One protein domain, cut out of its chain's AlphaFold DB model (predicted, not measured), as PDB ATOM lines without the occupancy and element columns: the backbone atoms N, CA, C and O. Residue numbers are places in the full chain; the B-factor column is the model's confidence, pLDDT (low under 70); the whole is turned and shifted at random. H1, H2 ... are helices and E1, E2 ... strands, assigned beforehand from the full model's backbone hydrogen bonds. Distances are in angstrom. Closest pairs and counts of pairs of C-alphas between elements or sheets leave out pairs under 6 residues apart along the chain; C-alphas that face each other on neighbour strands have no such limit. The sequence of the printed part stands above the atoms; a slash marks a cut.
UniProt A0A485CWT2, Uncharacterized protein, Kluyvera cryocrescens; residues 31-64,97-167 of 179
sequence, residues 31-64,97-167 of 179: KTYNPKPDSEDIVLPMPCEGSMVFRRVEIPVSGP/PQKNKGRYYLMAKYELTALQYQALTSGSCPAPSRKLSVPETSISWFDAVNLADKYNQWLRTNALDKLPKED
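Overview. This is residues 31 to 64 and 97 to 167 of the 179 residues of an uncharacterized protein of Kluyvera cryocrescens (UniProt A0A485CWT2). A narrow antiparallel sheet, E1-E2-E3, runs lengthwise, with H1 near its E1-E2 turn and H2 set crosswise near E1. The printed 105 residues hold E1, E2, E3, H1, H2 in order, under half in named elements, mixed class. It is only just compact, close to loose: radius of gyration of the C-alphas 15.2 A, spans 44 by 28 by 26 A.

Along the chain. Find C-alpha 42 at (99.841, 95.622, 129.233); E1, residues 42 to 46, runs 12.9 A. Next come E2, 50 to 59, 29.2 A; E3, 103 to 108, 17.1 A; H1, 114 to 121, 10.3 A; and H2, 141 to 158, 25.6 A, ending at (102.501, 111.883, 129.507).

Arrangement. Hairpin E1-E2 has N 44 and O 52 at 2.9 A; E2-E3 has N 57 and O 105 at 2.9 A. H1 and H2 only graze the sheet, and every O i to N i+4 pair in them is within hydrogen-bond range. H2 touches H1 with residues 147 to 151 alone, closest C-alphas Leu 120 and Tyr 151, 6.8 A.

Size, cuts and confidence. The farthest C-alphas, Gly 63 and Ala 127, are 45.2 A apart. Residues 65 to 96 are cut out, a 14.4 A gap between C-alphas 64 and 97. H1 to H2 is a long link. Residues 60 to 64 and 97 to 102 have pLDDT under 70.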
ATOM      1  N   LYS A  31     113.623  93.305 125.836       91.31
ATOM      2  CA  LYS A  31     114.210  92.306 126.743       91.31
ATOM      3  C   LYS A  31     114.633  92.862 128.115       91.31
ATOM      4  O   LYS A  31     114.801  92.086 129.051       91.31
ATOM      5  N   THR A  32     114.826  94.176 128.231       91.50
ATOM      6  CA  THR A  32     115.202  94.866 129.475       91.50
ATOM      7  C   THR A  32     114.045  94.917 130.469       91.50
ATOM      8  O   THR A  32     114.282  94.771 131.663       91.50
ATOM      9  N   TYR A  33     112.813  95.106 129.986       92.50
ATOM     10  CA  TYR A  33     111.617  95.253 130.827       92.50
ATOM     11  C   TYR A  33     110.592  94.120 130.640       92.50
ATOM     12  O   TYR A  33     109.775  93.887 131.525       92.50
ATOM     13  N   ASN A  34     110.643  93.398 129.515       95.00
ATOM     14  CA  ASN A  34     109.805  92.246 129.185       95.00
ATOM     15  C   ASN A  34     110.647  91.073 128.639       95.00
ATOM     16  O   ASN A  34     110.609  90.764 127.449       95.00
ATOM     17  N   PRO A  35     111.453  90.391 129.472       92.88
ATOM     18  CA  PRO A  35     112.305  89.288 129.019       92.88
ATOM     19  C   PRO A  35     111.536  88.068 128.485       92.88
ATOM     20  O   PRO A  35     112.128  87.252 127.778       92.88
ATOM     21  N   LYS A  36     110.250  87.914 128.830       94.56
ATOM     22  CA  LYS A  36     109.366  86.854 128.321       94.56
ATOM     23  C   LYS A  36     108.027  87.456 127.872       94.56
ATOM     24  O   LYS A  36     107.072  87.346 128.641       94.56
ATOM     25  N   PRO A  37     107.953  88.096 126.693       94.50
ATOM     26  CA  PRO A  37     106.731  88.740 126.223       94.50
ATOM     27  C   PRO A  37     105.558  87.776 126.084       94.50
ATOM     28  O   PRO A  37     105.740  86.602 125.763       94.50
ATOM     29  N   ASP A  38     104.362  88.294 126.324       93.75
ATOM     30  CA  ASP A  38     103.094  87.589 126.177       93.75
ATOM     31  C   ASP A  38     102.061  88.507 125.510       93.75
ATOM     32  O   ASP A  38     102.136  89.729 125.630       93.75
ATOM     33  N   SER A  39     101.091  87.925 124.807       91.75
ATOM     34  CA  SER A  39     100.012  88.657 124.140       91.75
ATOM     35  C   SER A  39      99.078  89.401 125.095       91.75
ATOM     36  O   SER A  39      98.432  90.355 124.675       91.75
ATOM     37  N   GLU A  40      98.987  88.971 126.356       89.12
ATOM     38  CA  GLU A  40      98.132  89.602 127.373       89.12
ATOM     39  C   GLU A  40      98.859  90.684 128.192       89.12
ATOM     40  O   GLU A  40      98.306  91.230 129.151       89.12
ATOM     41  N   ASP A  41     100.109  91.000 127.842       93.12
ATOM     42  CA  ASP A  41     100.897  92.006 128.543       93.12
ATOM     43  C   ASP A  41     100.394  93.428 128.246       93.12
ATOM     44  O   ASP A  41     100.283  93.863 127.099       93.12
ATOM     45  N   ILE A  42     100.168  94.199 129.306       93.50
ATOM     46  CA  ILE A  42      99.841  95.622 129.233       93.50
ATOM     47  C   ILE A  42     101.117  96.409 129.520       93.50
ATOM     48  O   ILE A  42     101.605  96.434 130.649       93.50
ATOM     49  N   VAL A  43     101.673  97.046 128.491       95.50
ATOM     50  CA  VAL A  43     102.912  97.828 128.602       95.50
ATOM     51  C   VAL A  43     102.572  99.298 128.795       95.50
ATOM     52  O   VAL A  43     101.938  99.917 127.939       95.50
ATOM     53  N   LEU A  44     103.012  99.862 129.917       95.56
ATOM     54  CA  LEU A  44     102.864 101.282 130.211       95.56
ATOM     55  C   LEU A  44     104.216 101.991 130.102       95.56
ATOM     56  O   LEU A  44     105.229 101.449 130.561       95.56
ATOM     57  N   PRO A  45     104.246 103.185 129.487       95.81
ATOM     58  CA  PRO A  45     105.484 103.919 129.291       95.81
ATOM     59  C   PRO A  45     106.005 104.469 130.620       95.81
ATOM     60  O   PRO A  45     105.244 104.718 131.551       95.81
ATOM     61  N   MET A  46     107.309 104.697 130.686       94.81
ATOM     62  CA  MET A  46     107.997 105.328 131.810       94.81
ATOM     63  C   MET A  46     108.848 106.501 131.308       94.81
ATOM     64  O   MET A  46     109.099 106.602 130.103       94.81
ATOM     65  N   PRO A  47     109.350 107.374 132.203       94.00
ATOM     66  CA  PRO A  47     110.402 108.314 131.835       94.00
ATOM     67  C   PRO A  47     111.588 107.617 131.151       94.00
ATOM     68  O   PRO A  47     111.820 106.422 131.345       94.00
ATOM     69  N   CYS A  48     112.379 108.392 130.407       92.44
ATOM     70  CA  CYS A  48     113.609 107.924 129.756       92.44
ATOM     71  C   CYS A  48     113.391 106.859 128.675       92.44
ATOM     72  O   CYS A  48     114.243 105.989 128.501       92.44
ATOM     73  N   GLU A  49     112.246 106.933 127.983       91.12
ATOM     74  CA  GLU A  49     111.791 105.950 126.989       91.12
ATOM     75  C   GLU A  49     111.774 104.507 127.530       91.12
ATOM     76  O   GLU A  49     111.963 103.523 126.807       91.12
ATOM     77  N   GLY A  50     111.576 104.387 128.845       93.38
ATOM     78  CA  GLY A  50     111.429 103.118 129.527       93.38
ATOM     79  C   GLY A  50     110.006 102.589 129.465       93.38
ATOM     80  O   GLY A  50     109.081 103.225 128.954       93.38
ATOM     81  N   SER A  51     109.808 101.396 130.013       95.44
ATOM     82  CA  SER A  51     108.484 100.786 130.112       95.44
ATOM     83  C   SER A  51     108.385  99.840 131.303       95.44
ATOM     84  O   SER A  51     109.386  99.298 131.788       95.44
ATOM     85  N   MET A  52     107.155  99.636 131.764       95.38
ATOM     86  CA  MET A  52     106.797  98.654 132.780       95.38
ATOM     87  C   MET A  52     105.652  97.783 132.271       95.38
ATOM     88  O   MET A  52     104.739  98.269 131.604       95.38
ATOM     89  N   VAL A  53     105.722  96.489 132.577       96.25
ATOM     90  CA  VAL A  53     104.765  95.492 132.094       96.25
ATOM     91  C   VAL A  53     103.826  95.090 133.211       96.25
ATOM     92  O   VAL A  53     104.262  94.748 134.311       96.25
ATOM     93  N   PHE A  54     102.544  95.065 132.888       94.50
ATOM     94  CA  PHE A  54     101.468  94.657 133.765       94.50
ATOM     95  C   PHE A  54     100.703  93.494 133.159       94.50
ATOM     96  O   PHE A  54     100.678  93.298 131.945       94.50
ATOM     97  N   ARG A  55     100.054  92.735 134.029       92.44
ATOM     98  CA  ARG A  55      99.094  91.707 133.669       92.44
ATOM     99  C   ARG A  55      97.767  92.005 134.305       92.44
ATOM    100  O   ARG A  55      97.691  92.545 135.407       92.44
ATOM    101  N   ARG A  56      96.724  91.622 133.589       89.31
ATOM    102  CA  ARG A  56      95.376  91.658 134.107       89.31
ATOM    103  C   ARG A  56      95.151  90.471 135.033       89.31
ATOM    104  O   ARG A  56      95.430  89.335 134.664       89.31
ATOM    105  N   VAL A  57      94.632  90.751 136.221       86.00
ATOM    106  CA  VAL A  57      94.134  89.738 137.148       86.00
ATOM    107  C   VAL A  57      92.619  89.853 137.178       86.00
ATOM    108  O   VAL A  57      92.075  90.868 137.620       86.00
ATOM    109  N   GLU A  58      91.951  88.832 136.647       82.88
ATOM    110  CA  GLU A  58      90.493  88.749 136.604       82.88
ATOM    111  C   GLU A  58      89.940  88.316 137.958       82.88
ATOM    112  O   GLU A  58      90.439  87.376 138.578       82.88
ATOM    113  N   ILE A  59      88.863  88.967 138.382       74.06
ATOM    114  CA  ILE A  59      88.104  88.613 139.574       74.06
ATOM    115  C   ILE A  59      86.675  88.317 139.115       74.06
ATOM    116  O   ILE A  59      85.995  89.215 138.601       74.06
ATOM    117  N   PRO A  60      86.189  87.075 139.285       67.19
ATOM    118  CA  PRO A  60      84.887  86.645 138.781       67.19
ATOM    119  C   PRO A  60      83.715  87.171 139.638       67.19
ATOM    120  O   PRO A  60      82.865  86.404 140.079       67.19
ATOM    121  N   VAL A  61      83.654  88.486 139.867       65.19
ATOM    122  CA  VAL A  61      82.556  89.204 140.539       65.19
ATOM    123  C   VAL A  61      82.080  90.367 139.690       65.19
ATOM    124  O   VAL A  61      82.872  91.002 138.999       65.19
ATOM    125  N   SER A  62      80.778  90.643 139.716       58.06
ATOM    126  CA  SER A  62      80.137  91.611 138.819       58.06
ATOM    127  C   SER A  62      79.772  92.944 139.474       58.06
ATOM    128  O   SER A  62      79.698  93.952 138.774       58.06
ATOM    129  N   GLY A  63      79.519  92.975 140.783       55.22
ATOM    130  CA  GLY A  63      79.078  94.165 141.504       55.22
ATOM    131  C   GLY A  63      80.231  95.062 141.980       55.22
ATOM    132  O   GLY A  63      81.317  94.574 142.277       55.22
ATOM    133  N   PRO A  64      80.016  96.386 142.087       52.19
ATOM    134  CA  PRO A  64      81.027  97.341 142.559       52.19
ATOM    135  C   PRO A  64      81.397  97.177 144.044       52.19
ATOM    136  O   PRO A  64      82.434  97.680 144.464       52.19
ATOM    137  N   PRO A  97      84.680  95.876 129.356       57.56
ATOM    138  CA  PRO A  97      83.683  96.436 128.435       57.56
ATOM    139  C   PRO A  97      82.705  95.389 127.868       57.56
ATOM    140  O   PRO A  97      81.598  95.708 127.431       57.56
ATOM    141  N   GLN A  98      83.113  94.121 127.851       56.47
ATOM    142  CA  GLN A  98      82.298  92.977 127.461       56.47
ATOM    143  C   GLN A  98      81.478  92.524 128.676       56.47
ATOM    144  O   GLN A  98      82.015  91.949 129.624       56.47
ATOM    145  N   LYS A  99      80.165  92.794 128.636       48.31
ATOM    146  CA  LYS A  99      79.198  92.401 129.675       48.31
ATOM    147  C   LYS A  99      79.448  90.954 130.141       48.31
ATOM    148  O   LYS A  99      79.432  90.046 129.312       48.31
ATOM    149  N   ASN A 100      79.580  90.767 131.459       52.56
ATOM    150  CA  ASN A 100      79.602  89.486 132.192       52.56
ATOM    151  C   ASN A 100      80.956  88.773 132.418       52.56
ATOM    152  O   ASN A 100      80.936  87.591 132.751       52.56
ATOM    153  N   LYS A 101      82.115  89.438 132.302       56.69
ATOM    154  CA  LYS A 101      83.420  88.819 132.657       56.69
ATOM    155  C   LYS A 101      83.980  89.161 134.041       56.69
ATOM    156  O   LYS A 101      84.986  88.591 134.442       56.69
ATOM    157  N   GLY A 102      83.292  90.016 134.788       68.94
ATOM    158  CA  GLY A 102      83.698  90.411 136.130       68.94
ATOM    159  C   GLY A 102      84.588  91.655 136.153       68.94
ATOM    160  O   GLY A 102      84.648  92.408 135.174       68.94
ATOM    161  N   ARG A 103      85.215  91.901 137.302       78.62
ATOM    162  CA  ARG A 103      86.093  93.050 137.549       78.62
ATOM    163  C   ARG A 103      87.551  92.610 137.490       78.62
ATOM    164  O   ARG A 103      87.858  91.448 137.713       78.62
ATOM    165  N   TYR A 104      88.463  93.534 137.233       84.25
ATOM    166  CA  TYR A 104      89.889  93.235 137.179       84.25
ATOM    167  C   TYR A 104      90.736  94.338 137.799       84.25
ATOM    168  O   TYR A 104      90.300  95.480 137.961       84.25
ATOM    169  N   TYR A 105      91.976  93.997 138.122       86.81
ATOM    170  CA  TYR A 105      93.032  94.960 138.412       86.81
ATOM    171  C   TYR A 105      94.291  94.597 137.625       86.81
ATOM    172  O   TYR A 105      94.410  93.505 137.065       86.81
ATOM    173  N   LEU A 106      95.218  95.548 137.539       90.12
ATOM    174  CA  LEU A 106      96.508  95.340 136.896       90.12
ATOM    175  C   LEU A 106      97.571  95.091 137.958       90.12
ATOM    176  O   LEU A 106      97.676  95.847 138.920       90.12
ATOM    177  N   MET A 107      98.378  94.055 137.758       91.31
ATOM    178  CA  MET A 107      99.513  93.727 138.614       91.31
ATOM    179  C   MET A 107     100.795  93.770 137.793       91.31
ATOM    180  O   MET A 107     100.810  93.327 136.645       91.31
ATOM    181  N   ALA A 108     101.872  94.319 138.355       93.75
ATOM    182  CA  ALA A 108     103.167  94.310 137.681       93.75
ATOM    183  C   ALA A 108     103.600  92.860 137.406       93.75
ATOM    184  O   ALA A 108     103.516  91.999 138.279       93.75
ATOM    185  N   LYS A 109     104.051  92.583 136.179       94.75
ATOM    186  CA  LYS A 109     104.488  91.240 135.762       94.75
ATOM    187  C   LYS A 109     105.835  90.847 136.375       94.75
ATOM    188  O   LYS A 109     106.113  89.664 136.554       94.75
ATOM    189  N   TYR A 110     106.672  91.841 136.650       94.94
ATOM    190  CA  TYR A 110     108.014  91.683 137.194       94.94
ATOM    191  C   TYR A 110     108.188  92.582 138.413       94.94
ATOM    192  O   TYR A 110     107.496  93.593 138.550       94.94
ATOM    193  N   GLU A 111     109.146  92.231 139.266       93.88
ATOM    194  CA  GLU A 111     109.611  93.131 140.315       93.88
ATOM    195  C   GLU A 111     110.158  94.422 139.701       93.88
ATOM    196  O   GLU A 111     110.744  94.423 138.612       93.88
ATOM    197  N   LEU A 112     109.979  95.526 140.423       94.50
ATOM    198  CA  LEU A 112     110.547  96.805 140.039       94.50
ATOM    199  C   LEU A 112     112.072  96.682 139.959       94.50
ATOM    200  O   LEU A 112     112.718  96.308 140.934       94.50
ATOM    201  N   THR A 113     112.650  97.030 138.814       95.56
ATOM    202  CA  THR A 113     114.108  96.988 138.627       95.56
ATOM    203  C   THR A 113     114.793  98.269 139.101       95.56
ATOM    204  O   THR A 113     114.192  99.347 139.087       95.56
ATOM    205  N   ALA A 114     116.085  98.184 139.421       95.56
ATOM    206  CA  ALA A 114     116.904  99.349 139.756       95.56
ATOM    207  C   ALA A 114     116.907 100.411 138.643       95.56
ATOM    208  O   ALA A 114     116.896 101.612 138.911       95.56
ATOM    209  N   LEU A 115     116.853  99.982 137.375       95.38
ATOM    210  CA  LEU A 115     116.722 100.879 136.225       95.38
ATOM    211  C   LEU A 115     115.416 101.685 136.277       95.38
ATOM    212  O   LEU A 115     115.433 102.904 136.118       95.38
ATOM    213  N   GLN A 116     114.291 101.008 136.517       95.50
ATOM    214  CA  GLN A 116     112.965 101.628 136.599       95.50
ATOM    215  C   GLN A 116     112.848 102.555 137.812       95.50
ATOM    216  O   GLN A 116     112.299 103.653 137.694       95.50
ATOM    217  N   TYR A 117     113.411 102.156 138.956       95.50
ATOM    218  CA  TYR A 117     113.477 103.000 140.143       95.50
ATOM    219  C   TYR A 117     114.266 104.287 139.865       95.50
ATOM    220  O   TYR A 117     113.777 105.388 140.126       95.50
ATOM    221  N   GLN A 118     115.459 104.180 139.273       94.88
ATOM    222  CA  GLN A 118     116.293 105.343 138.951       94.88
ATOM    223  C   GLN A 118     115.660 106.254 137.894       94.88
ATOM    224  O   GLN A 118     115.760 107.475 138.026       94.88
ATOM    225  N   ALA A 119     114.969 105.700 136.893       94.56
ATOM    226  CA  ALA A 119     114.261 106.486 135.878       94.56
ATOM    227  C   ALA A 119     113.153 107.374 136.479       94.56
ATOM    228  O   ALA A 119     112.883 108.458 135.969       94.56
ATOM    229  N   LEU A 120     112.534 106.946 137.586       93.88
ATOM    230  CA  LEU A 120     111.491 107.704 138.286       93.88
ATOM    231  C   LEU A 120     112.030 108.647 139.373       93.88
ATOM    232  O   LEU A 120     111.360 109.614 139.736       93.88
ATOM    233  N   THR A 121     113.209 108.366 139.933       93.19
ATOM    234  CA  THR A 121     113.697 109.056 141.141       93.19
ATOM    235  C   THR A 121     114.896 109.965 140.917       93.19
ATOM    236  O   THR A 121     114.988 110.992 141.585       93.19
ATOM    237  N   SER A 122     115.800 109.623 139.997       85.81
ATOM    238  CA  SER A 122     117.109 110.282 139.894       85.81
ATOM    239  C   SER A 122     117.076 111.641 139.186       85.81
ATOM    240  O   SER A 122     118.066 112.366 139.212       85.81
ATOM    241  N   GLY A 123     115.966 111.983 138.518       82.25
ATOM    242  CA  GLY A 123     115.852 113.188 137.683       82.25
ATOM    243  C   GLY A 123     116.750 113.175 136.437       82.25
ATOM    244  O   GLY A 123     116.784 114.150 135.691       82.25
ATOM    245  N   SER A 124     117.466 112.074 136.206       85.94
ATOM    246  CA  SER A 124     118.341 111.831 135.062       85.94
ATOM    247  C   SER A 124     117.964 110.510 134.401       85.94
ATOM    248  O   SER A 124     117.318 109.666 135.022       85.94
ATOM    249  N   CYS A 125     118.364 110.318 133.146       89.62
ATOM    250  CA  CYS A 125     118.091 109.075 132.436       89.62
ATOM    251  C   CYS A 125     119.280 108.115 132.519       89.62
ATOM    252  O   CYS A 125     120.276 108.336 131.823       89.62
ATOM    253  N   PRO A 126     119.211 107.063 133.362       88.69
ATOM    254  CA  PRO A 126     120.276 106.073 133.445       88.69
ATOM    255  C   PRO A 126     120.381 105.280 132.139       88.69
ATOM    256  O   PRO A 126     119.375 104.928 131.522       88.69
ATOM    257  N   ALA A 127     121.609 104.952 131.734       89.81
ATOM    258  CA  ALA A 127     121.839 104.082 130.589       89.81
ATOM    259  C   ALA A 127     121.426 102.632 130.931       89.81
ATOM    260  O   ALA A 127     121.938 102.077 131.914       89.81
ATOM    261  N   PRO A 128     120.549 101.985 130.136       91.19
ATOM    262  CA  PRO A 128     120.150 100.602 130.369       91.19
ATOM    263  C   PRO A 128     121.358  99.665 130.412       91.19
ATOM    264  O   PRO A 128     122.199  99.652 129.514       91.19
ATOM    265  N   SER A 129     121.456  98.852 131.462       90.38
ATOM    266  CA  SER A 129     122.522  97.859 131.589       90.38
ATOM    267  C   SER A 129     122.060  96.661 132.406       90.38
ATOM    268  O   SER A 129     121.197  96.781 133.272       90.38
ATOM    269  N   ARG A 130     122.706  95.507 132.201       88.12
ATOM    270  CA  ARG A 130     122.399  94.276 132.948       88.12
ATOM    271  C   ARG A 130     122.555  94.430 134.465       88.12
ATOM    272  O   ARG A 130     121.899  93.716 135.210       88.12
ATOM    273  N   LYS A 131     123.406  95.358 134.922       91.31
ATOM    274  CA  LYS A 131     123.577  95.668 136.351       91.31
ATOM    275  C   LYS A 131     122.354  96.364 136.951       91.31
ATOM    276  O   LYS A 131     122.142  96.242 138.145       91.31
ATOM    277  N   LEU A 132     121.578  97.077 136.133       93.12
ATOM    278  CA  LEU A 132     120.369  97.790 136.550       93.12
ATOM    279  C   LEU A 132     119.083  96.989 136.284       93.12
ATOM    280  O   LEU A 132     118.017  97.385 136.738       93.12
ATOM    281  N   SER A 133     119.168  95.848 135.592       91.56
ATOM    282  CA  SER A 133     118.047  94.916 135.371       91.56
ATOM    283  C   SER A 133     117.775  93.986 136.564       91.56
ATOM    284  O   SER A 133     117.082  92.983 136.410       91.56
ATOM    285  N   VAL A 134     118.367  94.264 137.725       93.62
ATOM    286  CA  VAL A 134     118.115  93.534 138.973       93.62
ATOM    287  C   VAL A 134     116.942  94.171 139.722       93.62
ATOM    288  O   VAL A 134     116.712  95.369 139.530       93.62
ATOM    289  N   PRO A 135     116.218  93.416 140.565       94.69
ATOM    290  CA  PRO A 135     115.200  93.983 141.444       94.69
ATOM    291  C   PRO A 135     115.790  95.084 142.326       94.69
ATOM    292  O   PRO A 135     116.878  94.919 142.880       94.69
ATOM    293  N   GLU A 136     115.075  96.199 142.457       95.19
ATOM    294  CA  GLU A 136     115.413  97.227 143.432       95.19
ATOM    295  C   GLU A 136     115.058  96.709 144.829       95.19
ATOM    296  O   GLU A 136     113.917  96.337 145.117       95.19
ATOM    297  N   THR A 137     116.058  96.663 145.701       92.06
ATOM    298  CA  THR A 137     115.925  96.169 147.073       92.06
ATOM    299  C   THR A 137     116.220  97.278 148.072       92.06
ATOM    300  O   THR A 137     116.763  98.314 147.712       92.06
ATOM    301  N   SER A 138     115.922  97.041 149.351       90.75
ATOM    302  CA  SER A 138     116.248  97.983 150.436       90.75
ATOM    303  C   SER A 138     115.528  99.336 150.346       90.75
ATOM    304  O   SER A 138     116.014 100.326 150.886       90.75
ATOM    305  N   ILE A 139     114.347  99.362 149.724       91.88
ATOM    306  CA  ILE A 139     113.428 100.504 149.760       91.88
ATOM    307  C   ILE A 139     112.400 100.313 150.877       91.88
ATOM    308  O   ILE A 139     111.935  99.196 151.118       91.88
ATOM    309  N   SER A 140     112.050 101.393 151.575       92.62
ATOM    310  CA  SER A 140     110.991 101.342 152.582       92.62
ATOM    311  C   SER A 140     109.606 101.318 151.927       92.62
ATOM    312  O   SER A 140     109.439 101.688 150.763       92.62
ATOM    313  N   TRP A 141     108.580 100.945 152.696       90.75
ATOM    314  CA  TRP A 141     107.192 101.059 152.240       90.75
ATOM    315  C   TRP A 141     106.838 102.503 151.840       90.75
ATOM    316  O   TRP A 141     106.203 102.726 150.812       90.75
ATOM    317  N   PHE A 142     107.330 103.502 152.586       92.56
ATOM    318  CA  PHE A 142     107.121 104.916 152.257       92.56
ATOM    319  C   PHE A 142     107.771 105.308 150.927       92.56
ATOM    320  O   PHE A 142     107.176 106.053 150.149       92.56
ATOM    321  N   ASP A 143     108.960 104.781 150.629       93.81
ATOM    322  CA  ASP A 143     109.614 105.008 149.337       93.81
ATOM    323  C   ASP A 143     108.806 104.396 148.194       93.81
ATOM    324  O   ASP A 143     108.652 105.026 147.149       93.81
ATOM    325  N   ALA A 144     108.243 103.201 148.400       93.62
ATOM    326  CA  ALA A 144     107.403 102.535 147.412       93.62
ATOM    327  C   ALA A 144     106.108 103.321 147.130       93.62
ATOM    328  O   ALA A 144     105.736 103.493 145.968       93.62
ATOM    329  N   VAL A 145     105.458 103.863 148.166       94.12
ATOM    330  CA  VAL A 145     104.277 104.734 148.012       94.12
ATOM    331  C   VAL A 145     104.636 106.013 147.255       94.12
ATOM    332  O   VAL A 145     103.960 106.368 146.291       94.12
ATOM    333  N   ASN A 146     105.731 106.675 147.633       95.12
ATOM    334  CA  ASN A 146     106.191 107.894 146.966       95.12
ATOM    335  C   ASN A 146     106.582 107.645 145.502       95.12
ATOM    336  O   ASN A 146     106.340 108.485 144.636       95.12
ATOM    337  N   LEU A 147     107.189 106.496 145.206       95.50
ATOM    338  CA  LEU A 147     107.516 106.091 143.844       95.50
ATOM    339  C   LEU A 147     106.247 105.875 143.009       95.50
ATOM    340  O   LEU A 147     106.172 106.366 141.881       95.50
ATOM    341  N   ALA A 148     105.258 105.166 143.559       94.94
ATOM    342  CA  ALA A 148     103.983 104.930 142.892       94.94
ATOM    343  C   ALA A 148     103.266 106.254 142.591       94.94
ATOM    344  O   ALA A 148     102.799 106.457 141.472       94.94
ATOM    345  N   ASP A 149     103.247 107.191 143.544       95.50
ATOM    346  CA  ASP A 149     102.698 108.532 143.339       95.50
ATOM    347  C   ASP A 149     103.440 109.309 142.235       95.50
ATOM    348  O   ASP A 149     102.813 109.807 141.298       95.50
ATOM    349  N   LYS A 150     104.780 109.326 142.251       95.62
ATOM    350  CA  LYS A 150     105.577 109.937 141.170       95.62
ATOM    351  C   LYS A 150     105.245 109.345 139.804       95.62
ATOM    352  O   LYS A 150     105.102 110.081 138.827       95.62
ATOM    353  N   TYR A 151     105.098 108.025 139.728       96.19
ATOM    354  CA  TYR A 151     104.752 107.362 138.479       96.19
ATOM    355  C   TYR A 151     103.325 107.700 138.025       96.19
ATOM    356  O   TYR A 151     103.114 108.012 136.853       96.19
ATOM    357  N   ASN A 152     102.364 107.747 138.951       95.44
ATOM    358  CA  ASN A 152     100.996 108.194 138.686       95.44
ATOM    359  C   ASN A 152     100.953 109.610 138.105       95.44
ATOM    360  O   ASN A 152     100.281 109.847 137.100       95.44
ATOM    361  N   GLN A 153     101.671 110.552 138.717       95.50
ATOM    362  CA  GLN A 153     101.752 111.932 138.236       95.50
ATOM    363  C   GLN A 153     102.360 112.000 136.829       95.50
ATOM    364  O   GLN A 153     101.849 112.708 135.953       95.50
ATOM    365  N   TRP A 154     103.417 111.219 136.584       95.75
ATOM    366  CA  TRP A 154     104.053 111.155 135.275       95.75
ATOM    367  C   TRP A 154     103.110 110.589 134.205       95.75
ATOM    368  O   TRP A 154     102.967 111.201 133.146       95.75
ATOM    369  N   LEU A 155     102.409 109.485 134.478       95.44
ATOM    370  CA  LEU A 155     101.460 108.877 133.538       95.44
ATOM    371  C   LEU A 155     100.273 109.790 133.240       95.44
ATOM    372  O   LEU A 155      99.869 109.906 132.089       95.44
ATOM    373  N   ARG A 156      99.746 110.497 134.244       94.56
ATOM    374  CA  ARG A 156      98.665 111.477 134.038       94.56
ATOM    375  C   ARG A 156      99.081 112.618 133.114       94.56
ATOM    376  O   ARG A 156      98.235 113.160 132.412       94.56
ATOM    377  N   THR A 157     100.365 112.959 133.110       95.69
ATOM    378  CA  THR A 157     100.916 114.033 132.277       95.69
ATOM    379  C   THR A 157     101.280 113.543 130.872       95.69
ATOM    380  O   THR A 157     101.026 114.251 129.903       95.69
ATOM    381  N   ASN A 158     101.851 112.340 130.745       95.25
ATOM    382  CA  ASN A 158     102.501 111.883 129.507       95.25
ATOM    383  C   ASN A 158     101.764 110.747 128.779       95.25
ATOM    384  O   ASN A 158     102.024 110.518 127.603       95.25
ATOM    385  N   ALA A 159     100.874 110.018 129.458       95.00
ATOM    386  CA  ALA A 159     100.273 108.782 128.947       95.00
ATOM    387  C   ALA A 159      98.850 108.539 129.485       95.00
ATOM    388  O   ALA A 159      98.451 107.406 129.761       95.00
ATOM    389  N   LEU A 160      98.068 109.610 129.661       92.88
ATOM    390  CA  LEU A 160      96.719 109.541 130.236       92.88
ATOM    391  C   LEU A 160      95.761 108.668 129.406       92.88
ATOM    392  O   LEU A 160      94.826 108.076 129.944       92.88
ATOM    393  N   ASP A 161      95.978 108.598 128.094       92.31
ATOM    394  CA  ASP A 161      95.231 107.764 127.151       92.31
ATOM    395  C   ASP A 161      95.534 106.265 127.297       92.31
ATOM    396  O   ASP A 161      94.721 105.445 126.879       92.31
ATOM    397  N   LYS A 162      96.671 105.905 127.908       91.00
ATOM    398  CA  LYS A 162      97.090 104.513 128.138       91.00
ATOM    399  C   LYS A 162      96.543 103.922 129.433       91.00
ATOM    400  O   LYS A 162      96.590 102.707 129.609       91.00
ATOM    401  N   LEU A 163      96.046 104.759 130.343       90.19
ATOM    402  CA  LEU A 163      95.500 104.297 131.614       90.19
ATOM    403  C   LEU A 163      94.094 103.707 131.428       90.19
ATOM    404  O   LEU A 163      93.256 104.350 130.783       90.19
ATOM    405  N   PRO A 164      93.792 102.539 132.035       88.12
ATOM    406  CA  PRO A 164      92.420 102.058 132.124       88.12
ATOM    407  C   PRO A 164      91.572 103.069 132.902       88.12
ATOM    408  O   PRO A 164      92.060 103.742 133.817       88.12
ATOM    409  N   LYS A 165      90.302 103.202 132.513       87.56
ATOM    410  CA  LYS A 165      89.364 104.166 133.098       87.56
ATOM    411  C   LYS A 165      88.113 103.450 133.573       87.56
ATOM    412  O   LYS A 165      87.590 102.613 132.847       87.56
ATOM    413  N   GLU A 166      87.620 103.855 134.733       81.56
ATOM    414  CA  GLU A 166      86.335 103.435 135.290       81.56
ATOM    415  C   GLU A 166      85.504 104.693 135.558       81.56
ATOM    416  O   GLU A 166      86.008 105.644 136.158       81.56
ATOM    417  N   ASP A 167      84.269 104.754 135.054       79.69
ATOM    418  CA  ASP A 167      83.388 105.930 135.176       79.69
ATOM    419  C   ASP A 167      84.050 107.267 134.777       79.69
ATOM    420  O   ASP A 167      83.806 108.326 135.354       79.69
TER     421      ASP A 167